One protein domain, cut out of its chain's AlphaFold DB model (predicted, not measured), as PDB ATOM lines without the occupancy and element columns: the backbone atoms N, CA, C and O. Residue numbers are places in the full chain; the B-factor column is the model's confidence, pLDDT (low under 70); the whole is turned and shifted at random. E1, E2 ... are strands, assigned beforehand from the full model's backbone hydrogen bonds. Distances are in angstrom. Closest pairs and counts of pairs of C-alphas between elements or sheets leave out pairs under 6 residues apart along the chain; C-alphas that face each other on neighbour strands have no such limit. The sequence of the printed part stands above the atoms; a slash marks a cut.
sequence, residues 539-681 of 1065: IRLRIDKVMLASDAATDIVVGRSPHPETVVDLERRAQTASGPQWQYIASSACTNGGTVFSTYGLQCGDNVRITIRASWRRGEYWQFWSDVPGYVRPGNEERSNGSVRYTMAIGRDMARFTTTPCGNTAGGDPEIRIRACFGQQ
ATOM      1  N   ILE A 539      52.553  27.140  44.668       89.50
ATOM      2  CA  ILE A 539      51.851  25.910  44.292       89.50
ATOM      3  C   ILE A 539      52.009  25.706  42.783       89.50
ATOM      4  O   ILE A 539      51.819  26.634  41.991       89.50
ATOM      5  N   ARG A 540      52.316  24.478  42.362       89.88
ATOM      6  CA  ARG A 540      52.252  24.092  40.947       89.88
ATOM      7  C   ARG A 540      50.861  23.599  40.603       89.88
ATOM      8  O   ARG A 540      50.308  22.759  41.307       89.88
ATOM      9  N   LEU A 541      50.317  24.077  39.490       91.25
ATOM     10  CA  LEU A 541      49.178  23.435  38.844       91.25
ATOM     11  C   LEU A 541      49.694  22.619  37.662       91.25
ATOM     12  O   LEU A 541      50.322  23.158  36.751       91.25
ATOM     13  N   ARG A 542      49.413  21.320  37.683       91.06
ATOM     14  CA  ARG A 542      49.658  20.384  36.593       91.06
ATOM     15  C   ARG A 542      48.320  20.017  35.950       91.06
ATOM     16  O   ARG A 542      47.428  19.500  36.622       91.06
ATOM     17  N   ILE A 543      48.199  20.281  34.652       92.19
ATOM     18  CA  ILE A 543      47.035  19.936  33.833       92.19
ATOM     19  C   ILE A 543      47.417  18.760  32.931       92.19
ATOM     20  O   ILE A 543      48.105  18.954  31.931       92.19
ATOM     21  N   ASP A 544      46.977  17.551  33.281       90.62
ATOM     22  CA  ASP A 544      47.051  16.380  32.397       90.62
ATOM     23  C   ASP A 544      45.992  16.505  31.290       90.62
ATOM     24  O   ASP A 544      44.852  16.891  31.565       90.62
ATOM     25  N   LYS A 545      46.342  16.143  30.052       89.75
ATOM     26  CA  LYS A 545      45.435  16.122  28.894       89.75
ATOM     27  C   LYS A 545      45.356  14.693  28.357       89.75
ATOM     28  O   LYS A 545      46.370  14.164  27.906       89.75
ATOM     29  N   VAL A 546      44.182  14.064  28.421       89.06
ATOM     30  CA  VAL A 546      43.999  12.657  28.016       89.06
ATOM     31  C   VAL A 546      42.866  12.488  27.009       89.06
ATOM     32  O   VAL A 546      41.826  13.137  27.126       89.06
ATOM     33  N   MET A 547      43.068  11.571  26.062       86.94
ATOM     34  CA  MET A 547      42.021  11.052  25.181       86.94
ATOM     35  C   MET A 547      41.415   9.797  25.807       86.94
ATOM     36  O   MET A 547      42.157   8.904  26.227       86.94
ATOM     37  N   LEU A 548      40.086   9.726  25.877       86.38
ATOM     38  CA  LEU A 548      39.367   8.550  26.366       86.38
ATOM     39  C   LEU A 548      38.792   7.715  25.216       86.38
ATOM     40  O   LEU A 548      38.312   8.258  24.221       86.38
ATOM     41  N   ALA A 549      38.789   6.391  25.383       73.81
ATOM     42  CA  ALA A 549      38.110   5.455  24.490       73.81
ATOM     43  C   ALA A 549      36.631   5.227  24.864       73.81
ATOM     44  O   ALA A 549      35.892   4.633  24.079       73.81
ATOM     45  N   SER A 550      36.176   5.680  26.032       76.81
ATOM     46  CA  SER A 550      34.773   5.672  26.470       76.81
ATOM     47  C   SER A 550      34.540   6.749  27.534       76.81
ATOM     48  O   SER A 550      35.481   7.411  27.957       76.81
ATOM     49  N   ASP A 551      33.309   6.900  28.022       79.62
ATOM     50  CA  ASP A 551      32.963   7.894  29.051       79.62
ATOM     51  C   ASP A 551      33.556   7.582  30.449       79.62
ATOM     52  O   ASP A 551      33.266   8.271  31.429       79.62
ATOM     53  N   ALA A 552      34.384   6.538  30.576       83.50
ATOM     54  CA  ALA A 552      35.071   6.170  31.810       83.50
ATOM     55  C   ALA A 552      36.421   6.898  31.943       83.50
ATOM     56  O   ALA A 552      37.335   6.703  31.144       83.50
ATOM     57  N   ALA A 553      36.603   7.658  33.028       83.75
ATOM     58  CA  ALA A 553      37.795   8.477  33.301       83.75
ATOM     59  C   ALA A 553      39.137   7.708  33.441       83.75
ATOM     60  O   ALA A 553      40.195   8.322  33.637       83.75
ATOM     61  N   THR A 554      39.090   6.376  33.380       84.00
ATOM     62  CA  THR A 554      40.219   5.436  33.420       84.00
ATOM     63  C   THR A 554      40.527   4.778  32.069       84.00
ATOM     64  O   THR A 554      41.623   4.243  31.919       84.00
ATOM     65  N   ASP A 555      39.619   4.831  31.087       84.75
ATOM     66  CA  ASP A 555      39.751   4.199  29.761       84.75
ATOM     67  C   ASP A 555      40.559   5.098  28.806       84.75
ATOM     68  O   ASP A 555      40.059   5.614  27.806       84.75
ATOM     69  N   ILE A 556      41.809   5.376  29.186       83.06
ATOM     70  CA  ILE A 556      42.712   6.305  28.492       83.06
ATOM     71  C   ILE A 556      43.398   5.605  27.315       83.06
ATOM     72  O   ILE A 556      44.027   4.559  27.482       83.06
ATOM     73  N   VAL A 557      43.374   6.237  26.139       77.81
ATOM     74  CA  VAL A 557      44.121   5.777  24.960       77.81
ATOM     75  C   VAL A 557      45.609   6.084  25.145       77.81
ATOM     76  O   VAL A 557      46.091   7.166  24.809       77.81
ATOM     77  N   VAL A 558      46.349   5.129  25.713       69.94
ATOM     78  CA  VAL A 558      47.792   5.261  25.979       69.94
ATOM     79  C   VAL A 558      48.543   5.625  24.694       69.94
ATOM     80  O   VAL A 558      48.455   4.921  23.691       69.94
ATOM     81  N   GLY A 559      49.298   6.724  24.731       66.12
ATOM     82  CA  GLY A 559      50.083   7.209  23.593       66.12
ATOM     83  C   GLY A 559      49.338   8.123  22.611       66.12
ATOM     84  O   GLY A 559      50.003   8.711  21.763       66.12
ATOM     85  N   ARG A 560      48.012   8.317  22.737       73.88
ATOM     86  CA  ARG A 560      47.300   9.418  22.058       73.88
ATOM     87  C   ARG A 560      47.058  10.580  23.033       73.88
ATOM     88  O   ARG A 560      46.652  10.390  24.178       73.88
ATOM     89  N   SER A 561      47.278  11.800  22.555       76.88
ATOM     90  CA  SER A 561      46.945  13.059  23.237       76.88
ATOM     91  C   SER A 561      45.980  13.873  22.372       76.88
ATOM     92  O   SER A 561      45.994  13.674  21.157       76.88
ATOM     93  N   PRO A 562      45.196  14.809  22.942       78.69
ATOM     94  CA  PRO A 562      44.380  15.715  22.138       78.69
ATOM     95  C   PRO A 562      45.237  16.505  21.143       78.69
ATOM     96  O   PRO A 562      46.400  16.814  21.433       78.69
ATOM     97  N   HIS A 563      44.661  16.849  19.995       77.81
ATOM     98  CA  HIS A 563      45.329  17.623  18.954       77.81
ATOM     99  C   HIS A 563      45.836  18.980  19.493       77.81
ATOM    100  O   HIS A 563      45.189  19.556  20.369       77.81
ATOM    101  N   PRO A 564      46.933  19.571  18.971       75.56
ATOM    102  CA  PRO A 564      47.412  20.892  19.407       75.56
ATOM    103  C   PRO A 564      46.380  22.036  19.336       75.56
ATOM    104  O   PRO A 564      46.499  23.014  20.072       75.56
ATOM    105  N   GLU A 565      45.347  21.906  18.499       75.81
ATOM    106  CA  GLU A 565      44.189  22.818  18.449       75.81
ATOM    107  C   GLU A 565      43.228  22.694  19.645       75.81
ATOM    108  O   GLU A 565      42.458  23.618  19.913       75.81
ATOM    109  N   THR A 566      43.244  21.567  20.359       81.75
ATOM    110  CA  THR A 566      42.462  21.355  21.579       81.75
ATOM    111  C   THR A 566      43.187  22.011  22.753       81.75
ATOM    112  O   THR A 566      43.922  21.405  23.541       81.75
ATOM    113  N   VAL A 567      43.020  23.331  22.829       84.88
ATOM    114  CA  VAL A 567      43.710  24.185  23.791       84.88
ATOM    115  C   VAL A 567      43.024  24.128  25.157       84.88
ATOM    116  O   VAL A 567      41.809  24.289  25.290       84.88
ATOM    117  N   VAL A 568      43.842  23.968  26.198       88.62
ATOM    118  CA  VAL A 568      43.475  24.279  27.582       88.62
ATOM    119  C   VAL A 568      44.340  25.458  28.002       88.62
ATOM    120  O   VAL A 568      45.520  25.287  28.312       88.62
ATOM    121  N   ASP A 569      43.765  26.653  27.938       89.69
ATOM    122  CA  ASP A 569      44.410  27.886  28.377       89.69
ATOM    123  C   ASP A 569      44.268  28.045  29.889       89.69
ATOM    124  O   ASP A 569      43.220  27.722  30.458       89.69
ATOM    125  N   LEU A 570      45.286  28.625  30.523       92.44
ATOM    126  CA  LEU A 570      45.210  29.075  31.907       92.44
ATOM    127  C   LEU A 570      45.449  30.581  31.977       92.44
ATOM    128  O   LEU A 570      46.466  31.090  31.507       92.44
ATOM    129  N   GLU A 571      44.520  31.285  32.610       93.44
ATOM    130  CA  GLU A 571      44.627  32.710  32.888       93.44
ATOM    131  C   GLU A 571      44.539  32.947  34.396       93.44
ATOM    132  O   GLU A 571      43.648  32.417  35.060       93.44
ATOM    133  N   ARG A 572      45.412  33.785  34.956       92.88
ATOM    134  CA  ARG A 572      45.294  34.265  36.340       92.88
ATOM    135  C   ARG A 572      44.547  35.592  36.360       92.88
ATOM    136  O   ARG A 572      44.782  36.454  35.515       92.88
ATOM    137  N   ARG A 573      43.681  35.788  37.352       90.75
ATOM    138  CA  ARG A 573      43.103  37.103  37.639       90.75
ATOM    139  C   ARG A 573      44.174  38.000  38.255       90.75
ATOM    140  O   ARG A 573      44.760  37.634  39.271       90.75
ATOM    141  N   ALA A 574      44.409  39.163  37.665       86.31
ATOM    142  CA  ALA A 574      45.387  40.146  38.119       86.31
ATOM    143  C   ALA A 574      44.768  41.548  38.127       86.31
ATOM    144  O   ALA A 574      43.892  41.857  37.317       86.31
ATOM    145  N   GLN A 575      45.221  42.412  39.035       82.19
ATOM    146  CA  GLN A 575      44.819  43.815  39.035       82.19
ATOM    147  C   GLN A 575      45.697  44.603  38.056       82.19
ATOM    148  O   GLN A 575      46.921  44.538  38.119       82.19
ATOM    149  N   THR A 576      45.068  45.369  37.171       79.62
ATOM    150  CA  THR A 576      45.732  46.303  36.249       79.62
ATOM    151  C   THR A 576      45.211  47.723  36.482       79.62
ATOM    152  O   THR A 576      44.250  47.919  37.230       79.62
ATOM    153  N   ALA A 577      45.804  48.728  35.828       74.44
ATOM    154  CA  ALA A 577      45.344  50.119  35.923       74.44
ATOM    155  C   ALA A 577      43.887  50.323  35.448       74.44
ATOM    156  O   ALA A 577      43.220  51.251  35.896       74.44
ATOM    157  N   SER A 578      43.370  49.438  34.588       75.75
ATOM    158  CA  SER A 578      41.977  49.414  34.119       75.75
ATOM    159  C   SER A 578      41.060  48.493  34.946       75.75
ATOM    160  O   SER A 578      39.904  48.282  34.579       75.75
ATOM    161  N   GLY A 579      41.545  47.957  36.074       82.00
ATOM    162  CA  GLY A 579      40.796  47.095  36.991       82.00
ATOM    163  C   GLY A 579      41.212  45.615  36.953       82.00
ATOM    164  O   GLY A 579      42.272  45.274  36.415       82.00
ATOM    165  N   PRO A 580      40.406  44.715  37.550       81.31
ATOM    166  CA  PRO A 580      40.716  43.289  37.624       81.31
ATOM    167  C   PRO A 580      40.505  42.611  36.266       81.31
ATOM    168  O   PRO A 580      39.370  42.417  35.827       81.31
ATOM    169  N   GLN A 581      41.598  42.203  35.628       86.75
ATOM    170  CA  GLN A 581      41.618  41.547  34.321       86.75
ATOM    171  C   GLN A 581      42.126  40.100  34.431       86.75
ATOM    172  O   GLN A 581      42.643  39.676  35.464       86.75
ATOM    173  N   TRP A 582      41.956  39.328  33.359       88.81
ATOM    174  CA  TRP A 582      42.520  37.985  33.222       88.81
ATOM    175  C   TRP A 582      43.783  38.066  32.360       88.81
ATOM    176  O   TRP A 582      43.769  38.705  31.311       88.81
ATOM    177  N   GLN A 583      44.875  37.463  32.827       89.44
ATOM    178  CA  GLN A 583      46.177  37.453  32.163       89.44
ATOM    179  C   GLN A 583      46.603  36.012  31.888       89.44
ATOM    180  O   GLN A 583      46.607  35.186  32.802       89.44
ATOM    181  N   TYR A 584      46.971  35.717  30.641       89.31
ATOM    182  CA  TYR A 584      47.456  34.400  30.228       89.31
ATOM    183  C   TYR A 584      48.752  34.011  30.955       89.31
ATOM    184  O   TYR A 584      49.619  34.855  31.188       89.31
ATOM    185  N   ILE A 585      48.896  32.726  31.282       87.56
ATOM    186  CA  ILE A 585      50.082  32.169  31.935       87.56
ATOM    187  C   ILE A 585      50.773  31.204  30.972       87.56
ATOM    188  O   ILE A 585      50.200  30.186  30.587       87.56
ATOM    189  N   ALA A 586      52.023  31.505  30.614       78.06
ATOM    190  CA  ALA A 586      52.848  30.599  29.823       78.06
ATOM    191  C   ALA A 586      53.083  29.269  30.565       78.06
ATOM    192  O   ALA A 586      53.264  29.248  31.785       78.06
ATOM    193  N   SER A 587      53.105  28.163  29.819       82.31
ATOM    194  CA  SER A 587      53.263  26.808  30.358       82.31
ATOM    195  C   SER A 587      54.412  26.068  29.693       82.31
ATOM    196  O   SER A 587      54.573  26.164  28.476       82.31
ATOM    197  N   SER A 588      55.114  25.228  30.449       76.06
ATOM    198  CA  SER A 588      55.933  24.161  29.868       76.06
ATOM    199  C   SER A 588      55.039  22.963  29.538       76.06
ATOM    200  O   SER A 588      54.256  22.530  30.387       76.06
ATOM    201  N   ALA A 589      55.142  22.448  28.311       77.12
ATOM    202  CA  ALA A 589      54.536  21.182  27.907       77.12
ATOM    203  C   ALA A 589      55.512  20.030  28.185       77.12
ATOM    204  O   ALA A 589      56.709  20.146  27.924       77.12
ATOM    205  N   CYS A 590      54.995  18.943  28.748       80.81
ATOM    206  CA  CYS A 590      55.765  17.875  29.372       80.81
ATOM    207  C   CYS A 590      55.099  16.517  29.094       80.81
ATOM    208  O   CYS A 590      53.879  16.448  28.937       80.81
ATOM    209  N   THR A 591      55.869  15.425  29.100       76.56
ATOM    210  CA  THR A 591      55.344  14.071  28.845       76.56
ATOM    211  C   THR A 591      55.882  13.089  29.881       76.56
ATOM    212  O   THR A 591      57.084  13.054  30.136       76.56
ATOM    213  N   ASN A 592      55.009  12.289  30.498       74.56
ATOM    214  CA  ASN A 592      55.386  11.262  31.476       74.56
ATOM    215  C   ASN A 592      54.378  10.102  31.413       74.56
ATOM    216  O   ASN A 592      53.173  10.340  31.355       74.56
ATOM    217  N   GLY A 593      54.857   8.854  31.375       67.44
ATOM    218  CA  GLY A 593      54.000   7.661  31.286       67.44
ATOM    219  C   GLY A 593      53.071   7.647  30.063       67.44
ATOM    220  O   GLY A 593      51.935   7.196  30.166       67.44
ATOM    221  N   GLY A 594      53.500   8.227  28.936       67.75
ATOM    222  CA  GLY A 594      52.669   8.388  27.733       67.75
ATOM    223  C   GLY A 594      51.549   9.437  27.844       67.75
ATOM    224  O   GLY A 594      50.811   9.620  26.884       67.75
ATOM    225  N   THR A 595      51.424  10.138  28.977       76.25
ATOM    226  CA  THR A 595      50.470  11.241  29.172       76.25
ATOM    227  C   THR A 595      51.156  12.586  28.941       76.25
ATOM    228  O   THR A 595      52.224  12.845  29.504       76.25
ATOM    229  N   VAL A 596      50.525  13.459  28.150       83.50
ATOM    230  CA  VAL A 596      50.957  14.849  27.940       83.50
ATOM    231  C   VAL A 596      50.331  15.746  29.011       83.50
ATOM    232  O   VAL A 596      49.141  15.640  29.313       83.50
ATOM    233  N   PHE A 597      51.126  16.644  29.587       87.06
ATOM    234  CA  PHE A 597      50.688  17.573  30.623       87.06
ATOM    235  C   PHE A 597      51.337  18.953  30.491       87.06
ATOM    236  O   PHE A 597      52.406  19.108  29.904       87.06
ATOM    237  N   SER A 598      50.678  19.966  31.050       88.81
ATOM    238  CA  SER A 598      51.171  21.347  31.115       88.81
ATOM    239  C   SER A 598      51.345  21.772  32.574       88.81
ATOM    240  O   SER A 598      50.436  21.573  33.382       88.81
ATOM    241  N   THR A 599      52.495  22.357  32.922       87.62
ATOM    242  CA  THR A 599      52.785  22.834  34.290       87.62
ATOM    243  C   THR A 599      52.810  24.355  34.376       87.62
ATOM    244  O   THR A 599      53.463  25.010  33.561       87.62
ATOM    245  N   TYR A 600      52.177  24.901  35.415       88.81
ATOM    246  CA  TYR A 600      52.044  26.335  35.673       88.81
ATOM    247  C   TYR A 600      52.503  26.666  37.102       88.81
ATOM    248  O   TYR A 600      52.198  25.929  38.043       88.81
ATOM    249  N   GLY A 601      53.234  27.772  37.271       87.06
ATOM    250  CA  GLY A 601      53.604  28.314  38.584       87.06
ATOM    251  C   GLY A 601      52.553  29.300  39.089       87.06
ATOM    252  O   GLY A 601      52.239  30.261  38.390       87.06
ATOM    253  N   LEU A 602      52.007  29.057  40.281       90.31
ATOM    254  CA  LEU A 602      50.928  29.837  40.892       90.31
ATOM    255  C   LEU A 602      51.206  30.080  42.382       90.31
ATOM    256  O   LEU A 602      52.103  29.480  42.977       90.31
ATOM    257  N   GLN A 603      50.406  30.944  42.999       89.75
ATOM    258  CA  GLN A 603      50.399  31.159  44.445       89.75
ATOM    259  C   GLN A 603      49.038  30.799  45.039       89.75
ATOM    260  O   GLN A 603      47.997  30.983  44.408       89.75
ATOM    261  N   CYS A 604      49.029  30.308  46.275       89.19
ATOM    262  CA  CYS A 604      47.789  29.968  46.960       89.19
ATOM    263  C   CYS A 604      46.858  31.192  47.074       89.19
ATOM    264  O   CYS A 604      47.287  32.333  47.269       89.19
ATOM    265  N   GLY A 605      45.564  30.956  46.885       87.81
ATOM    266  CA  GLY A 605      44.534  31.977  46.740       87.81
ATOM    267  C   GLY A 605      44.376  32.522  45.316       87.81
ATOM    268  O   GLY A 605      43.319  33.086  45.042       87.81
ATOM    269  N   ASP A 606      45.347  32.339  44.401       90.31
ATOM    270  CA  ASP A 606      45.218  32.806  43.011       90.31
ATOM    271  C   ASP A 606      43.906  32.298  42.406       90.31
ATOM    272  O   ASP A 606      43.622  31.102  42.399       90.31
ATOM    273  N   ASN A 607      43.096  33.221  41.888       91.00
ATOM    274  CA  ASN A 607      41.926  32.864  41.100       91.00
ATOM    275  C   ASN A 607      42.394  32.643  39.665       91.00
ATOM    276  O   ASN A 607      42.841  33.591  39.013       91.00
ATOM    277  N   VAL A 608      42.282  31.409  39.180       93.38
ATOM    278  CA  VAL A 608      42.573  31.059  37.790       93.38
ATOM    279  C   VAL A 608      41.298  30.715  37.030       93.38
ATOM    280  O   VAL A 608      40.345  30.153  37.579       93.38
ATOM    281  N   ARG A 609      41.297  31.069  35.747       92.50
ATOM    282  CA  ARG A 609      40.301  30.688  34.757       92.50
ATOM    283  C   ARG A 609      40.959  29.705  33.806       92.50
ATOM    284  O   ARG A 609      41.941  30.037  33.147       92.50
ATOM    285  N   ILE A 610      40.416  28.497  33.761       93.69
ATOM    286  CA  ILE A 610      40.788  27.480  32.785       93.69
ATOM    287  C   ILE A 610      39.806  27.620  31.627       93.69
ATOM    288  O   ILE A 610      38.602  27.448  31.831       93.69
ATOM    289  N   THR A 611      40.295  27.943  30.433       90.75
ATOM    290  CA  THR A 611      39.467  28.029  29.223       90.75
ATOM    291  C   THR A 611      39.778  26.835  28.329       90.75
ATOM    292  O   THR A 611      40.874  26.723  27.788       90.75
ATOM    293  N   ILE A 612      38.804  25.942  28.172       90.50
ATOM    294  CA  ILE A 612      38.886  24.774  27.298       90.50
ATOM    295  C   ILE A 612      38.283  25.130  25.941       90.50
ATOM    296  O   ILE A 612      37.150  25.615  25.857       90.50
ATOM    297  N   ARG A 613      39.032  24.848  24.878       87.38
ATOM    298  CA  ARG A 613      38.593  24.921  23.485       87.38
ATOM    299  C   ARG A 613      38.877  23.557  22.865       87.38
ATOM    300  O   ARG A 613      40.034  23.222  22.664       87.38
ATOM    301  N   ALA A 614      37.849  22.750  22.624       82.00
ATOM    302  CA  ALA A 614      38.017  21.477  21.925       82.00
ATOM    303  C   ALA A 614      37.994  21.708  20.407       82.00
ATOM    304  O   ALA A 614      37.216  22.546  19.935       82.00
ATOM    305  N   SER A 615      38.810  20.981  19.637       77.94
ATOM    306  CA  SER A 615      38.731  21.028  18.174       77.94
ATOM    307  C   SER A 615      37.560  20.185  17.666       77.94
ATOM    308  O   SER A 615      37.712  19.072  17.163       77.94
ATOM    309  N   TRP A 616      36.361  20.768  17.755       70.12
ATOM    310  CA  TRP A 616      35.113  20.177  17.263       70.12
ATOM    311  C   TRP A 616      35.183  19.764  15.782       70.12
ATOM    312  O   TRP A 616      34.493  18.835  15.378       70.12
ATOM    313  N   ARG A 617      36.039  20.414  14.974       63.44
ATOM    314  CA  ARG A 617      36.282  20.043  13.566       63.44
ATOM    315  C   ARG A 617      36.971  18.683  13.407       63.44
ATOM    316  O   ARG A 617      36.829  18.065  12.364       63.44
ATOM    317  N   ARG A 618      37.696  18.217  14.429       66.25
ATOM    318  CA  ARG A 618      38.409  16.924  14.471       66.25
ATOM    319  C   ARG A 618      37.597  15.825  15.155       66.25
ATOM    320  O   ARG A 618      38.131  14.769  15.481       66.25
ATOM    321  N   GLY A 619      36.332  16.107  15.474       72.56
ATOM    322  CA  GLY A 619      35.533  15.269  16.360       72.56
ATOM    323  C   GLY A 619      36.070  15.208  17.796       72.56
ATOM    324  O   GLY A 619      35.580  14.398  18.577       72.56
ATOM    325  N   GLU A 620      37.056  16.029  18.176       83.38
ATOM    326  CA  GLU A 620      37.500  16.137  19.566       83.38
ATOM    327  C   GLU A 620      36.520  17.014  20.341       83.38
ATOM    328  O   GLU A 620      36.247  18.157  19.964       83.38
ATOM    329  N   TYR A 621      35.997  16.489  21.446       85.56
ATOM    330  CA  TYR A 621      35.047  17.198  22.289       85.56
ATOM    331  C   TYR A 621      35.426  17.119  23.763       85.56
ATOM    332  O   TYR A 621      35.969  16.136  24.271       85.56
ATOM    333  N   TRP A 622      35.114  18.200  24.469       89.62
ATOM    334  CA  TRP A 622      35.235  18.250  25.915       89.62
ATOM    335  C   TRP A 622      34.192  17.331  26.562       89.62
ATOM    336  O   TRP A 622      32.994  17.532  26.346       89.62
ATOM    337  N   GLN A 623      34.641  16.361  27.366       88.25
ATOM    338  CA  GLN A 623      33.753  15.551  28.199       88.25
ATOM    339  C   GLN A 623      33.673  16.111  29.625       88.25
ATOM    340  O   GLN A 623      32.660  16.702  30.000       88.25
ATOM    341  N   PHE A 624      34.721  15.919  30.432       90.69
ATOM    342  CA  PHE A 624      34.707  16.257  31.857       90.69
ATOM    343  C   PHE A 624      36.111  16.355  32.473       90.69
ATOM    344  O   PHE A 624      37.114  15.906  31.921       90.69
ATOM    345  N   TRP A 625      36.170  16.912  33.682       91.88
ATOM    346  CA  TRP A 625      37.330  16.795  34.564       91.88
ATOM    347  C   TRP A 625      37.278  15.470  35.319       91.88
ATOM    348  O   TRP A 625      36.255  15.160  35.931       91.88
ATOM    349  N   SER A 626      38.377  14.716  35.284       91.44
ATOM    350  CA  SER A 626      38.492  13.420  35.959       91.44
ATOM    351  C   SER A 626      38.288  13.530  37.474       91.44
ATOM    352  O   SER A 626      38.801  14.444  38.120       91.44
ATOM    353  N   ASP A 627      37.585  12.551  38.034       86.12
ATOM    354  CA  ASP A 627      37.340  12.331  39.462       86.12
ATOM    355  C   ASP A 627      38.233  11.225  40.067       86.12
ATOM    356  O   ASP A 627      38.092  10.883  41.243       86.12
ATOM    357  N   VAL A 628      39.180  10.690  39.284       88.12
ATOM    358  CA  VAL A 628      40.133   9.650  39.709       88.12
ATOM    359  C   VAL A 628      40.870  10.080  40.993       88.12
ATOM    360  O   VAL A 628      41.389  11.200  41.046       88.12
ATOM    361  N   PRO A 629      40.973   9.209  42.022       84.50
ATOM    362  CA  PRO A 629      41.530   9.568  43.323       84.50
ATOM    363  C   PRO A 629      42.863  10.323  43.263       84.50
ATOM    364  O   PRO A 629      43.819   9.911  42.611       84.50
ATOM    365  N   GLY A 630      42.911  11.447  43.980       82.38
ATOM    366  CA  GLY A 630      44.055  12.361  44.020       82.38
ATOM    367  C   GLY A 630      43.915  13.566  43.086       82.38
ATOM    368  O   GLY A 630      44.363  14.646  43.465       82.38
ATOM    369  N   TYR A 631      43.243  13.427  41.939       90.06
ATOM    370  CA  TYR A 631      42.973  14.554  41.045       90.06
ATOM    371  C   TYR A 631      41.927  15.508  41.633       90.06
ATOM    372  O   TYR A 631      41.073  15.129  42.438       90.06
ATOM    373  N   VAL A 632      42.026  16.775  41.239       91.56
ATOM    374  CA  VAL A 632      41.135  17.855  41.664       91.56
ATOM    375  C   VAL A 632      40.243  18.270  40.496       91.56
ATOM    376  O   VAL A 632      40.687  18.387  39.354       91.56
ATOM    377  N   ARG A 633      38.966  18.518  40.795       88.88
ATOM    378  CA  ARG A 633      37.986  19.061  39.853       88.88
ATOM    379  C   ARG A 633      37.870  20.577  40.080       88.88
ATOM    380  O   ARG A 633      37.638  20.974  41.223       88.88
ATOM    381  N   PRO A 634      38.052  21.429  39.053       87.50
ATOM    382  CA  PRO A 634      37.820  22.867  39.178       87.50
ATOM    383  C   PRO A 634      36.322  23.173  39.356       87.50
ATOM    384  O   PRO A 634      35.482  22.279  39.264       87.50
ATOM    385  N   GLY A 635      36.005  24.437  39.657       79.81
ATOM    386  CA  GLY A 635      34.688  24.868  40.131       79.81
ATOM    387  C   GLY A 635      33.598  24.972  39.059       79.81
ATOM    388  O   GLY A 635      33.415  24.092  38.223       79.81
ATOM    389  N   ASN A 636      32.817  26.053  39.124       79.12
ATOM    390  CA  ASN A 636      31.621  26.216  38.297       79.12
ATOM    391  C   ASN A 636      31.948  26.327  36.800       79.12
ATOM    392  O   ASN A 636      32.943  26.941  36.411       79.12
ATOM    393  N   GLU A 637      31.062  25.760  35.982       84.44
ATOM    394  CA  GLU A 637      31.157  25.733  34.523       84.44
ATOM    395  C   GLU A 637      30.424  26.921  33.883       84.44
ATOM    396  O   GLU A 637      29.224  27.110  34.085       84.44
ATOM    397  N   GLU A 638      31.129  27.687  33.054       84.81
ATOM    398  CA  GLU A 638      30.587  28.766  32.227       84.81
ATOM    399  C   GLU A 638      30.800  28.435  30.740       84.81
ATOM    400  O   GLU A 638      31.927  28.440  30.240       84.81
ATOM    401  N   ARG A 639      29.721  28.163  29.994       80.44
ATOM    402  CA  ARG A 639      29.792  27.944  28.536       80.44
ATOM    403  C   ARG A 639      29.657  29.269  27.785       80.44
ATOM    404  O   ARG A 639      28.712  30.019  28.016       80.44
ATOM    405  N   SER A 640      30.586  29.560  26.873       62.97
ATOM    406  CA  SER A 640      30.608  30.812  26.104       62.97
ATOM    407  C   SER A 640      31.273  30.608  24.738       62.97
ATOM    408  O   SER A 640      32.444  30.237  24.673       62.97
ATOM    409  N   ASN A 641      30.526  30.853  23.653       56.91
ATOM    410  CA  ASN A 641      30.973  30.822  22.249       56.91
ATOM    411  C   ASN A 641      31.937  29.663  21.911       56.91
ATOM    412  O   ASN A 641      33.093  29.889  21.563       56.91
ATOM    413  N   GLY A 642      31.478  28.416  22.064       65.12
ATOM    414  CA  GLY A 642      32.260  27.209  21.748       65.12
ATOM    415  C   GLY A 642      33.372  26.851  22.746       65.12
ATOM    416  O   GLY A 642      33.907  25.747  22.675       65.12
ATOM    417  N   SER A 643      33.682  27.737  23.700       80.25
ATOM    418  CA  SER A 643      34.600  27.478  24.815       80.25
ATOM    419  C   SER A 643      33.851  27.118  26.101       80.25
ATOM    420  O   SER A 643      32.759  27.633  26.371       80.25
ATOM    421  N   VAL A 644      34.458  26.251  26.910       87.81
ATOM    422  CA  VAL A 644      33.982  25.903  28.255       87.81
ATOM    423  C   VAL A 644      34.986  26.446  29.260       87.81
ATOM    424  O   VAL A 644      36.175  26.141  29.186       87.81
ATOM    425  N   ARG A 645      34.525  27.297  30.174       90.88
ATOM    426  CA  ARG A 645      35.368  27.969  31.161       90.88
ATOM    427  C   ARG A 645      35.071  27.434  32.547       90.88
ATOM    428  O   ARG A 645      33.913  27.252  32.909       90.88
ATOM    429  N   TYR A 646      36.123  27.240  33.325       92.81
ATOM    430  CA  TYR A 646      36.040  26.908  34.740       92.81
ATOM    431  C   TYR A 646      36.830  27.936  35.534       92.81
ATOM    432  O   TYR A 646      37.903  28.362  35.104       92.81
ATOM    433  N   THR A 647      36.330  28.317  36.705       90.62
ATOM    434  CA  THR A 647      37.101  29.113  37.669       90.62
ATOM    435  C   THR A 647      37.428  28.279  38.902       90.62
ATOM    436  O   THR A 647      36.615  27.479  39.369       90.62
ATOM    437  N   MET A 648      38.643  28.441  39.424       91.50
ATOM    438  CA  MET A 648      39.063  27.854  40.695       91.50
ATOM    439  C   MET A 648      40.009  28.804  41.431       91.50
ATOM    440  O   MET A 648      40.823  29.489  40.810       91.50
ATOM    441  N   ALA A 649      39.912  28.820  42.759       90.94
ATOM    442  CA  ALA A 649      40.951  29.376  43.614       90.94
ATOM    443  C   ALA A 649      41.975  28.273  43.918       90.94
ATOM    444  O   ALA A 649      41.594  27.143  44.226       90.94
ATOM    445  N   ILE A 650      43.265  28.585  43.823       92.00
ATOM    446  CA  ILE A 650      44.350  27.642  44.113       92.00
ATOM    447  C   ILE A 650      44.445  27.409  45.629       92.00
ATOM    448  O   ILE A 650      44.835  28.312  46.364       92.00
ATOM    449  N   GLY A 651      44.085  26.211  46.103       88.25
ATOM    450  CA  GLY A 651      44.142  25.823  47.520       88.25
ATOM    451  C   GLY A 651      45.355  24.951  47.870       88.25
ATOM    452  O   GLY A 651      45.785  24.121  47.070       88.25
ATOM    453  N   ARG A 652      45.903  25.092  49.084       85.50
ATOM    454  CA  ARG A 652      47.005  24.241  49.586       85.50
ATOM    455  C   ARG A 652      46.524  22.829  49.941       85.50
ATOM    456  O   ARG A 652      47.261  21.865  49.788       85.50
ATOM    457  N   ASP A 653      45.264  22.709  50.343       86.31
ATOM    458  CA  ASP A 653      44.498  21.475  50.561       86.31
ATOM    459  C   ASP A 653      44.236  20.672  49.268       86.31
ATOM    460  O   ASP A 653      44.075  19.447  49.298       86.31
ATOM    461  N   MET A 654      44.241  21.351  48.117       88.62
ATOM    462  CA  MET A 654      44.174  20.730  46.790       88.62
ATOM    463  C   MET A 654      45.525  20.154  46.334       88.62
ATOM    464  O   MET A 654      45.559  19.295  45.451       88.62
ATOM    465  N   ALA A 655      46.643  20.622  46.899       87.69
ATOM    466  CA  ALA A 655      47.993  20.323  46.425       87.69
ATOM    467  C   ALA A 655      48.527  19.008  47.028       87.69
ATOM    468  O   ALA A 655      49.362  18.992  47.931       87.69
ATOM    469  N   ARG A 656      47.974  17.889  46.546       87.06
ATOM    470  CA  ARG A 656      48.152  16.532  47.103       87.06
ATOM    471  C   ARG A 656      49.419  15.802  46.648       87.06
ATOM    472  O   ARG A 656      49.667  14.691  47.112       87.06
ATOM    473  N   PHE A 657      50.199  16.386  45.743       85.00
ATOM    474  CA  PHE A 657      51.412  15.786  45.186       85.00
ATOM    475  C   PHE A 657      52.634  16.674  45.442       85.00
ATOM    476  O   PHE A 657      52.505  17.861  45.737       85.00
ATOM    477  N   THR A 658      53.834  16.121  45.289       81.62
ATOM    478  CA  THR A 658      55.052  16.907  45.056       81.62
ATOM    479  C   THR A 658      55.211  17.187  43.561       81.62
ATOM    480  O   THR A 658      54.753  16.405  42.724       81.62
ATOM    481  N   THR A 659      55.847  18.311  43.222       79.56
ATOM    482  CA  THR A 659      56.061  18.739  41.829       79.56
ATOM    483  C   THR A 659      56.732  17.663  40.982       79.56
ATOM    484  O   THR A 659      57.830  17.202  41.291       79.56
ATOM    485  N   THR A 660      56.094  17.318  39.865       73.19
ATOM    486  CA  THR A 660      56.679  16.449  38.844       73.19
ATOM    487  C   THR A 660      57.781  17.224  38.109       73.19
ATOM    488  O   THR A 660      57.468  18.260  37.517       73.19
ATOM    489  N   PRO A 661      59.049  16.769  38.091       66.31
ATOM    490  CA  PRO A 661      60.086  17.437  37.312       66.31
ATOM    491  C   PRO A 661      59.772  17.362  35.810       66.31
ATOM    492  O   PRO A 661      59.278  16.350  35.308       66.31
ATOM    493  N   CYS A 662      60.077  18.442  35.094       65.38
ATOM    494  CA  CYS A 662      59.972  18.540  33.642       65.38
ATOM    495  C   CYS A 662      61.277  19.155  33.122       65.38
ATOM    496  O   CYS A 662      61.501  20.358  33.239       65.38
ATOM    497  N   GLY A 663      62.174  18.295  32.636       58.81
ATOM    498  CA  GLY A 663      63.597  18.618  32.493       58.81
ATOM    499  C   GLY A 663      64.366  18.489  33.817       58.81
ATOM    500  O   GLY A 663      63.871  17.922  34.789       58.81
ATOM    501  N   ASN A 664      65.595  19.016  33.851       39.44
ATOM    502  CA  ASN A 664      66.559  18.802  34.944       39.44
ATOM    503  C   ASN A 664      66.308  19.641  36.218       39.44
ATOM    504  O   ASN A 664      67.152  19.672  37.112       39.44
ATOM    505  N   THR A 665      65.179  20.343  36.329       48.06
ATOM    506  CA  THR A 665      64.811  21.113  37.525       48.06
ATOM    507  C   THR A 665      64.182  20.210  38.586       48.06
ATOM    508  O   THR A 665      63.067  19.712  38.426       48.06
ATOM    509  N   ALA A 666      64.887  20.021  39.705       46.09
ATOM    510  CA  ALA A 666      64.372  19.290  40.860       46.09
ATOM    511  C   ALA A 666      63.125  19.985  41.441       46.09
ATOM    512  O   ALA A 666      63.162  21.166  41.789       46.09
ATOM    513  N   GLY A 667      62.013  19.251  41.535       55.16
ATOM    514  CA  GLY A 667      60.743  19.758  42.053       55.16
ATOM    515  C   GLY A 667      60.651  19.669  43.577       55.16
ATOM    516  O   GLY A 667      60.850  18.596  44.142       55.16
ATOM    517  N   GLY A 668      60.308  20.783  44.232       69.94
ATOM    518  CA  GLY A 668      60.046  20.847  45.680       69.94
ATOM    519  C   GLY A 668      58.697  21.470  46.064       69.94
ATOM    520  O   GLY A 668      58.210  21.227  47.165       69.94
ATOM    521  N   ASP A 669      58.068  22.234  45.163       81.69
ATOM    522  CA  ASP A 669      56.772  22.874  45.424       81.69
ATOM    523  C   ASP A 669      55.650  21.815  45.572       81.69
ATOM    524  O   ASP A 669      55.698  20.765  44.913       81.69
ATOM    525  N   PRO A 670      54.602  22.077  46.375       87.31
ATOM    526  CA  PRO A 670      53.387  21.265  46.383       87.31
ATOM    527  C   PRO A 670      52.594  21.436  45.070       87.31
ATOM    528  O   PRO A 670      52.489  22.533  44.518       87.31
ATOM    529  N   GLU A 671      52.028  20.342  44.563       89.69
ATOM    530  CA  GLU A 671      51.431  20.229  43.228       89.69
ATOM    531  C   GLU A 671      49.952  19.810  43.294       89.69
ATOM    532  O   GLU A 671      49.590  18.773  43.857       89.69
ATOM    533  N   ILE A 672      49.086  20.614  42.671       93.00
ATOM    534  CA  ILE A 672      47.707  20.259  42.317       93.00
ATOM    535  C   ILE A 672      47.743  19.563  40.956       93.00
ATOM    536  O   ILE A 672      48.278  20.122  39.997       93.00
ATOM    537  N   ARG A 673      47.111  18.391  40.836       92.31
ATOM    538  CA  ARG A 673      46.854  17.748  39.537       92.31
ATOM    539  C   ARG A 673      45.382  17.844  39.176       92.31
ATOM    540  O   ARG A 673      44.524  17.431  39.954       92.31
ATOM    541  N   ILE A 674      45.101  18.325  37.971       93.75
ATOM    542  CA  ILE A 674      43.783  18.253  37.333       93.75
ATOM    543  C   ILE A 674      43.940  17.519  35.997       93.75
ATOM    544  O   ILE A 674      44.975  17.650  35.343       93.75
ATOM    545  N   ARG A 675      42.951  16.717  35.595       92.12
ATOM    546  CA  ARG A 675      43.005  15.931  34.350       92.12
ATOM    547  C   ARG A 675      41.812  16.262  33.468       92.12
ATOM    548  O   ARG A 675      40.673  15.965  33.828       92.12
ATOM    549  N   ALA A 676      42.104  16.878  32.330       92.38
ATOM    550  CA  ALA A 676      41.148  17.197  31.288       92.38
ATOM    551  C   ALA A 676      40.911  15.944  30.431       92.38
ATOM    552  O   ALA A 676      41.840  15.468  29.773       92.38
ATOM    553  N   CYS A 677      39.691  15.403  30.465       91.50
ATOM    554  CA  CYS A 677      39.295  14.254  29.660       91.50
ATOM    555  C   CYS A 677      38.564  14.715  28.396       91.50
ATOM    556  O   CYS A 677      37.527  15.385  28.460       91.50
ATOM    557  N   PHE A 678      39.113  14.332  27.249       90.44
ATOM    558  CA  PHE A 678      38.548  14.598  25.936       90.44
ATOM    559  C   PHE A 678      38.039  13.298  25.324       90.44
ATOM    560  O   PHE A 678      38.725  12.274  25.347       90.44
ATOM    561  N   GLY A 679      36.826  13.353  24.782       86.06
ATOM    562  CA  GLY A 679      36.299  12.297  23.934       86.06
ATOM    563  C   GLY A 679      36.696  12.566  22.488       86.06
ATOM    564  O   GLY A 679      36.760  13.721  22.059       86.06
ATOM    565  N   GLN A 680      36.926  11.500  21.726       81.06
ATOM    566  CA  GLN A 680      37.004  11.571  20.271       81.06
ATOM    567  C   GLN A 680      35.739  10.942  19.690       81.06
ATOM    568  O   GLN A 680      35.342   9.843  20.077       81.06
ATOM    569  N   GLN A 681      35.073  11.644  18.780       81.44
ATOM    570  CA  GLN A 681      34.067  11.028  17.923       81.44
ATOM    571  C   GLN A 681      34.762  10.069  16.948       81.44
ATOM    572  O   GLN A 681      35.960  10.200  16.671       81.44
TER     573      GLN A 681
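AT A GLANCE: This is residues 539 to 681 of the 1065 residues of an uncharacterized protein of 'Candidatus Kapabacteria' thiocyanatum (UniProt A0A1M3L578). Two five-stranded sheets stand face to face as a sandwich, their strands running nearly in line; one sheet is curled like part of a barrel, and at its edge the hairpin of E2 and E3 runs far out from the middle. Long loops, residues 549 to 566 and 650 to 669, lie toward the outside. The printed part has 143 residues with ten named strands, E1 to E10 in chain order, and no named helix; the class is all strand. One sheet has the order E4, E5, E1, E10, E7 and is mixed; the other has the order E3, E2, E6, E9, E8 and is antiparallel throughout. The whole is compact, with a radius of gyration of the C-alphas of 14.9 A and spans of 44 by 38 by 25 A.

HOW THE PARTS SIT: Begin with E1, residues 539 to 548, an inner strand of the mixed sheet. On one side you find E10, residues 670 to 680, its parallel neighbour at 20 degrees; look for N 542 and O 672, 2.8 A apart and within hydrogen-bond range. On the other side is E5, residues 595 to 603, antiparallel at 155 degrees, with N 543 and O 598 at 2.9 A. The edge strand E4, residues 588 to 592, forms a hairpin with E5, with N 590 and O 597 at 2.8 A. The other edge strand, E7, residues 620 to 625, is antiparallel to E10, with N 621 and O 679 at 2.9 A. Go now to the second sheet, where E2, residues 567 to 576, bends by 51 degrees at residue 573. It forms a hairpin with the edge strand E3, residues 579 to 584, where N 574 and O 581 are 2.9 A apart. E6, residues 607 to 613, is the other neighbour of E2, with N 569 and O 611 at 2.9 A. Next comes E9, residues 643 to 649, with N 610 and O 646 at 2.9 A, and then the edge strand E8, residues 637 to 640, in a hairpin with E9, with N 638 and O 645 at 2.8 A. The two sheets make a sandwich, two sheets face to face: the facing parts are 10.4 A centre to centre, their best planes are 2 degrees apart, and their strands stand at 14 degrees. Across it, E1 and E2 are near each other, with 7 pairs of C-alphas within 10 A, while E1 and E6 are apart. The closest C-alphas of E6 and E7 are those of Ile 612 and Trp 622, 7.6 A apart.

IN THESE COORDINATES: Find C-alpha 539 at (51.851, 25.910, 44.292); from there E1 runs 27.9 A to C-alpha 548. E2 measures 25.5 A from first to last C-alpha, and E3 and E4 follow it after tight links. E5 is 25.1 A long, E6 19.6 A and E9 19.9 A; E7 and the four-residue E8 lie between E6 and E9. C-alpha 607, where E6 begins, is at (41.926, 32.864, 41.100). E10, the longest strand by residues, covers 32.3 A and ends at C-alpha 680, (37.004, 11.571, 20.271).

THE WHOLE: The two C-alphas farthest apart, those of Ala 549 and Ala 577, are 46.7 A apart. Both sheets are strongly twisted. The printed part has no cut. The links E1 to E2, E7 to E8 and E9 to E10 are long; in the last, residues 657 to 658 pair antiparallel with residues 670 to 671 of E10. Mean pLDDT of the printed part is 82.6, and 17 residues are under 70, among them residues 661 to 668.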